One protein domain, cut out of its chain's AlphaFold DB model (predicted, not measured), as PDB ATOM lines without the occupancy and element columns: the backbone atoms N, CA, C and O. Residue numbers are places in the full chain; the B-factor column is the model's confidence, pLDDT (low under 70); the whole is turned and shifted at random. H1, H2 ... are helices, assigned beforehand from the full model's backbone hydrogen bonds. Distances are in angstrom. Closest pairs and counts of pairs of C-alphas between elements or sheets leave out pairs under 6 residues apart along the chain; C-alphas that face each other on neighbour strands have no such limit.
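What this domain is: This is residues 80 to 128 of the 149 residues of an uncharacterized protein of Claviceps purpurea (strain 20.1) (UniProt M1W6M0). What shape does the printed part have? Three helices make a zigzag: two short ones, H1 and H2, fold back on each other as a small helical hairpin, and the long H3 folds back from the end of H2. The first part of H3 packs on H2 with residues 109 to 113, and its far part, residues 117 to 128, sticks out as a free arm that makes much of the length. What is it built of, and how large is it? The printed part has 49 residues with three named helices, in the order H1, H2, H3, and no named strand, and its class is all helix. It is only just loose, close to compact, with a radius of gyration of the C-alphas of 12.0 A and spans of 36 by 24 by 16 A.

Where its parts are: Where are the two short helices? H1 is residues 84 to 91, 10.4 A from first to last C-alpha, and begins with C-alpha 84 at (24.903, -16.423, 7.768). H2 is residues 95 to 103, 12.2 A long, and begins with C-alpha 95 at (36.729, -8.534, 2.737). Where is the long one? H3 is residues 107 to 128, 31.2 A from first to last C-alpha, and ends with C-alpha 128 at (49.302, 8.142, 1.764).

How they stand to each other: How does H1 stand to H2? They touch and form a helical hairpin, at a shallow tilt of 30 degrees, opposite ways. Their closest C-alphas, those of Ala 89 and Glu 98, are 5.0 A apart. How does H3 stand to the others? H2 and H3 touch and form a second helical hairpin, at a shallow tilt of 31 degrees, opposite ways. H3 touches H2 with residues 109 to 113 alone, and their closest C-alphas, those of Trp 102 and Gly 109, are 4.6 A apart; H1 and H3 are apart. What do the backbone N and O atoms show? In H1, H2 and H3 every O i to N i+4 pair is within hydrogen-bond range.

The domain as a whole: How far does the whole reach? The two C-alphas farthest apart, those of Asn 82 and Gly 128, are 37.5 A apart. Without residues 117 to 128, which stand free, the body has 37 residues and spans 22 by 18 by 11 A. Is there a cut or a long link? The printed part has no cut, and the links from H1 to H2 and from H2 to H3 are tight, each of 3 residues. Where is the model's confidence low? The mean pLDDT of the printed part is 80.8, and residues 80 to 81 and 121 to 128 are under 70.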
ATOM      1  N   VAL A  80      22.954  -9.024   9.692       64.00
ATOM      2  CA  VAL A  80      23.821 -10.092  10.208       64.00
ATOM      3  C   VAL A  80      23.076 -11.157  11.001       64.00
ATOM      4  O   VAL A  80      23.639 -12.226  11.246       64.00
ATOM      5  N   THR A  81      21.840 -10.892  11.431       63.81
ATOM      6  CA  THR A  81      21.066 -11.877  12.190       63.81
ATOM      7  C   THR A  81      20.540 -12.978  11.276       63.81
ATOM      8  O   THR A  81      20.608 -14.154  11.638       63.81
ATOM      9  N   ASN A  82      20.134 -12.613  10.059       71.75
ATOM     10  CA  ASN A  82      19.533 -13.530   9.095       71.75
ATOM     11  C   ASN A  82      20.504 -13.989   7.991       71.75
ATOM     12  O   ASN A  82      20.307 -15.051   7.398       71.75
ATOM     13  N   ASP A  83      21.590 -13.252   7.743       83.50
ATOM     14  CA  ASP A  83      22.563 -13.571   6.696       83.50
ATOM     15  C   ASP A  83      23.818 -14.260   7.252       83.50
ATOM     16  O   ASP A  83      24.802 -13.629   7.649       83.50
ATOM     17  N   LYS A  84      23.791 -15.598   7.268       84.06
ATOM     18  CA  LYS A  84      24.903 -16.423   7.768       84.06
ATOM     19  C   LYS A  84      26.197 -16.226   6.973       84.06
ATOM     20  O   LYS A  84      27.267 -16.285   7.575       84.06
ATOM     21  N   ALA A  85      26.110 -16.009   5.659       83.12
ATOM     22  CA  ALA A  85      27.280 -15.847   4.800       83.12
ATOM     23  C   ALA A  85      27.964 -14.504   5.071       83.12
ATOM     24  O   ALA A  85      29.173 -14.464   5.296       83.12
ATOM     25  N   LEU A  86      27.175 -13.428   5.147       85.62
ATOM     26  CA  LEU A  86      27.682 -12.110   5.513       85.62
ATOM     27  C   LEU A  86      28.263 -12.106   6.932       85.62
ATOM     28  O   LEU A  86      29.365 -11.609   7.149       85.62
ATOM     29  N   ARG A  87      27.564 -12.725   7.890       86.38
ATOM     30  CA  ARG A  87      28.026 -12.831   9.279       86.38
ATOM     31  C   ARG A  87      29.334 -13.611   9.401       86.38
ATOM     32  O   ARG A  87      30.185 -13.232  10.201       86.38
ATOM     33  N   ALA A  88      29.487 -14.704   8.653       86.81
ATOM     34  CA  ALA A  88      30.721 -15.484   8.641       86.81
ATOM     35  C   ALA A  88      31.885 -14.657   8.081       86.81
ATOM     36  O   ALA A  88      32.907 -14.552   8.753       86.81
ATOM     37  N   ALA A  89      31.687 -14.004   6.931       87.06
ATOM     38  CA  ALA A  89      32.701 -13.165   6.293       87.06
ATOM     39  C   ALA A  89      33.137 -11.977   7.169       87.06
ATOM     40  O   ALA A  89      34.326 -11.708   7.308       87.06
ATOM     41  N   GLN A  90      32.186 -11.305   7.827       86.19
ATOM     42  CA  GLN A  90      32.490 -10.206   8.748       86.19
ATOM     43  C   GLN A  90      33.245 -10.682   9.995       86.19
ATOM     44  O   GLN A  90      34.152  -9.996  10.458       86.19
ATOM     45  N   ARG A  91      32.918 -11.865  10.536       87.75
ATOM     46  CA  ARG A  91      33.639 -12.451  11.682       87.75
ATOM     47  C   ARG A  91      35.059 -12.874  11.335       87.75
ATOM     48  O   ARG A  91      35.936 -12.750  12.180       87.75
ATOM     49  N   SER A  92      35.272 -13.390  10.128       89.44
ATOM     50  CA  SER A  92      36.601 -13.763   9.640       89.44
ATOM     51  C   SER A  92      37.396 -12.578   9.091       89.44
ATOM     52  O   SER A  92      38.526 -12.782   8.663       89.44
ATOM     53  N   LEU A  93      36.823 -11.362   9.094       86.88
ATOM     54  CA  LEU A  93      37.400 -10.157   8.484       86.88
ATOM     55  C   LEU A  93      37.798 -10.375   7.008       86.88
ATOM     56  O   LEU A  93      38.728  -9.753   6.494       86.88
ATOM     57  N   ASP A  94      37.074 -11.257   6.315       89.62
ATOM     58  CA  ASP A  94      37.325 -11.620   4.921       89.62
ATOM     59  C   ASP A  94      36.575 -10.651   4.001       89.62
ATOM     60  O   ASP A  94      35.395 -10.827   3.685       89.62
ATOM     61  N   THR A  95      37.277  -9.590   3.598       86.75
ATOM     62  CA  THR A  95      36.729  -8.534   2.737       86.75
ATOM     63  C   THR A  95      36.206  -9.073   1.391       86.75
ATOM     64  O   THR A  95      35.061  -8.761   1.053       86.75
ATOM     65  N   PRO A  96      36.950  -9.903   0.631       89.81
ATOM     66  CA  PRO A  96      36.434 -10.510  -0.601       89.81
ATOM     67  C   PRO A  96      35.156 -11.338  -0.410       89.81
ATOM     68  O   PRO A  96      34.219 -11.227  -1.213       89.81
ATOM     69  N   ALA A  97      35.086 -12.157   0.646       89.56
ATOM     70  CA  ALA A  97      33.889 -12.937   0.950       89.56
ATOM     71  C   ALA A  97      32.709 -12.036   1.345       89.56
ATOM     72  O   ALA A  97      31.578 -12.283   0.915       89.56
ATOM     73  N   GLU A  98      32.969 -10.963   2.098       90.19
ATOM     74  CA  GLU A  98      31.958  -9.984   2.493       90.19
ATOM     75  C   GLU A  98      31.370  -9.290   1.260       90.19
ATOM     76  O   GLU A  98      30.153  -9.244   1.082       90.19
ATOM     77  N   GLU A  99      32.219  -8.807   0.351       90.69
ATOM     78  CA  GLU A  99      31.764  -8.169  -0.882       90.69
ATOM     79  C   GLU A  99      30.948  -9.114  -1.766       90.69
ATOM     80  O   GLU A  99      29.972  -8.682  -2.387       90.69
ATOM     81  N   LYS A 100      31.329 -10.396  -1.842       92.25
ATOM     82  CA  LYS A 100      30.570 -11.415  -2.579       92.25
ATOM     83  C   LYS A 100      29.190 -11.633  -1.956       92.25
ATOM     84  O   LYS A 100      28.208 -11.680  -2.698       92.25
ATOM     85  N   ALA A 101      29.107 -11.709  -0.628       90.69
ATOM     86  CA  ALA A 101      27.834 -11.806   0.086       90.69
ATOM     87  C   ALA A 101      26.946 -10.581  -0.197       90.69
ATOM     88  O   ALA A 101      25.766 -10.727  -0.517       90.69
ATOM     89  N   TRP A 102      27.526  -9.378  -0.198       91.31
ATOM     90  CA  TRP A 102      26.814  -8.152  -0.557       91.31
ATOM     91  C   TRP A 102      26.357  -8.121  -2.014       91.31
ATOM     92  O   TRP A 102      25.211  -7.762  -2.274       91.31
ATOM     93  N   ARG A 103      27.179  -8.560  -2.975       91.00
ATOM     94  CA  ARG A 103      26.778  -8.646  -4.395       91.00
ATOM     95  C   ARG A 103      25.539  -9.530  -4.598       91.00
ATOM     96  O   ARG A 103      24.736  -9.234  -5.481       91.00
ATOM     97  N   GLY A 104      25.350 -10.551  -3.757       88.94
ATOM     98  CA  GLY A 104      24.156 -11.405  -3.747       88.94
ATOM     99  C   GLY A 104      22.852 -10.684  -3.380       88.94
ATOM    100  O   GLY A 104      21.779 -11.164  -3.729       88.94
ATOM    101  N   LYS A 105      22.918  -9.502  -2.751       87.56
ATOM    102  CA  LYS A 105      21.747  -8.690  -2.357       87.56
ATOM    103  C   LYS A 105      21.243  -7.753  -3.465       87.56
ATOM    104  O   LYS A 105      20.456  -6.845  -3.208       87.56
ATOM    105  N   GLY A 106      21.712  -7.938  -4.700       89.31
ATOM    106  CA  GLY A 106      21.269  -7.176  -5.866       89.31
ATOM    107  C   GLY A 106      21.895  -5.783  -5.975       89.31
ATOM    108  O   GLY A 106      23.043  -5.561  -5.587       89.31
ATOM    109  N   ALA A 107      21.152  -4.837  -6.559       90.31
ATOM    110  CA  ALA A 107      21.653  -3.494  -6.869       90.31
ATOM    111  C   ALA A 107      22.117  -2.720  -5.621       90.31
ATOM    112  O   ALA A 107      23.176  -2.096  -5.645       90.31
ATOM    113  N   LEU A 108      21.371  -2.827  -4.517       88.31
ATOM    114  CA  LEU A 108      21.703  -2.183  -3.243       88.31
ATOM    115  C   LEU A 108      23.024  -2.700  -2.660       88.31
ATOM    116  O   LEU A 108      23.864  -1.917  -2.229       88.31
ATOM    117  N   GLY A 109      23.261  -4.012  -2.710       90.56
ATOM    118  CA  GLY A 109      24.513  -4.584  -2.220       90.56
ATOM    119  C   GLY A 109      25.730  -4.225  -3.081       90.56
ATOM    120  O   GLY A 109      26.812  -3.980  -2.551       90.56
ATOM    121  N   LYS A 110      25.552  -4.102  -4.404       91.69
ATOM    122  CA  LYS A 110      26.594  -3.569  -5.302       91.69
ATOM    123  C   LYS A 110      26.924  -2.110  -4.979       91.69
ATOM    124  O   LYS A 110      28.094  -1.761  -4.872       91.69
ATOM    125  N   MET A 111      25.901  -1.277  -4.783       91.50
ATOM    126  CA  MET A 111      26.073   0.132  -4.425       91.50
ATOM    127  C   MET A 111      26.809   0.290  -3.089       91.50
ATOM    128  O   MET A 111      27.742   1.083  -3.001       91.50
ATOM    129  N   ARG A 112      26.460  -0.510  -2.073       90.88
ATOM    130  CA  ARG A 112      27.178  -0.546  -0.791       90.88
ATOM    131  C   ARG A 112      28.665  -0.844  -0.976       90.88
ATOM    132  O   ARG A 112      29.490  -0.191  -0.343       90.88
ATOM    133  N   ASN A 113      29.022  -1.812  -1.825       91.38
ATOM    134  CA  ASN A 113      30.431  -2.134  -2.081       91.38
ATOM    135  C   ASN A 113      31.177  -0.960  -2.728       91.38
ATOM    136  O   ASN A 113      32.296  -0.671  -2.320       91.38
ATOM    137  N   ASN A 114      30.543  -0.243  -3.662       90.31
ATOM    138  CA  ASN A 114      31.130   0.969  -4.242       90.31
ATOM    139  C   ASN A 114      31.352   2.050  -3.176       90.31
ATOM    140  O   ASN A 114      32.428   2.628  -3.113       90.31
ATOM    141  N   ILE A 115      30.371   2.286  -2.297       88.12
ATOM    142  CA  ILE A 115      30.509   3.244  -1.185       88.12
ATOM    143  C   ILE A 115      31.704   2.874  -0.297       88.12
ATOM    144  O   ILE A 115      32.514   3.739   0.024       88.12
ATOM    145  N   ARG A 116      31.851   1.589   0.053       86.25
ATOM    146  CA  ARG A 116      32.989   1.108   0.850       86.25
ATOM    147  C   ARG A 116      34.323   1.318   0.130       86.25
ATOM    148  O   ARG A 116      35.273   1.735   0.780       86.25
ATOM    149  N   LEU A 117      34.375   1.074  -1.182       86.00
ATOM    150  CA  LEU A 117      35.564   1.301  -2.010       86.00
ATOM    151  C   LEU A 117      35.986   2.779  -2.013       86.00
ATOM    152  O   LEU A 117      37.162   3.084  -1.822       86.00
ATOM    153  N   PHE A 118      35.035   3.701  -2.196       85.69
ATOM    154  CA  PHE A 118      35.324   5.137  -2.176       85.69
ATOM    155  C   PHE A 118      35.840   5.584  -0.801       85.69
ATOM    156  O   PHE A 118      36.870   6.250  -0.718       85.69
ATOM    157  N   GLN A 119      35.209   5.123   0.282       80.00
ATOM    158  CA  GLN A 119      35.648   5.427   1.648       80.00
ATOM    159  C   GLN A 119      37.043   4.873   1.967       80.00
ATOM    160  O   GLN A 119      37.836   5.549   2.619       80.00
ATOM    161  N   SER A 120      37.381   3.664   1.499       73.06
ATOM    162  CA  SER A 120      38.739   3.135   1.665       73.06
ATOM    163  C   SER A 120      39.766   3.933   0.864       73.06
ATOM    164  O   SER A 120      40.850   4.187   1.376       73.06
ATOM    165  N   SER A 121      39.420   4.388  -0.346       66.62
ATOM    166  CA  SER A 121      40.339   5.184  -1.170       66.62
ATOM    167  C   SER A 121      40.652   6.557  -0.561       66.62
ATOM    168  O   SER A 121      41.788   7.011  -0.630       66.62
ATOM    169  N   GLU A 122      39.691   7.196   0.114       57.50
ATOM    170  CA  GLU A 122      39.925   8.450   0.845       57.50
ATOM    171  C   GLU A 122      40.839   8.248   2.064       57.50
ATOM    172  O   GLU A 122      41.723   9.067   2.326       57.50
ATOM    173  N   LEU A 123      40.674   7.134   2.787       52.34
ATOM    174  CA  LEU A 123      41.544   6.772   3.908       52.34
ATOM    175  C   LEU A 123      42.965   6.423   3.443       52.34
ATOM    176  O   LEU A 123      43.923   6.816   4.104       52.34
ATOM    177  N   GLU A 124      43.122   5.758   2.296       53.50
ATOM    178  CA  GLU A 124      44.427   5.480   1.685       53.50
ATOM    179  C   GLU A 124      45.114   6.743   1.155       53.50
ATOM    180  O   GLU A 124      46.332   6.846   1.248       53.50
ATOM    181  N   VAL A 125      44.370   7.733   0.651       55.44
ATOM    182  CA  VAL A 125      44.931   9.037   0.251       55.44
ATOM    183  C   VAL A 125      45.330   9.868   1.476       55.44
ATOM    184  O   VAL A 125      46.384  10.499   1.463       55.44
ATOM    185  N   SER A 126      44.553   9.825   2.562       47.12
ATOM    186  CA  SER A 126      44.887  10.483   3.836       47.12
ATOM    187  C   SER A 126      46.105   9.839   4.520       47.12
ATOM    188  O   SER A 126      47.054  10.532   4.890       47.12
ATOM    189  N   MET A 127      46.150   8.501   4.593       42.97
ATOM    190  CA  MET A 127      47.327   7.754   5.058       42.97
ATOM    191  C   MET A 127      48.519   7.915   4.106       42.97
ATOM    192  O   MET A 127      49.647   8.050   4.563       42.97
ATOM    193  N   GLY A 128      48.285   7.947   2.795       46.50
ATOM    194  CA  GLY A 128      49.302   8.142   1.764       46.50
ATOM    195  C   GLY A 128      49.908   9.543   1.776       46.50
ATOM    196  O   GLY A 128      51.104   9.682   1.537       46.50
TER     197      GLY A 128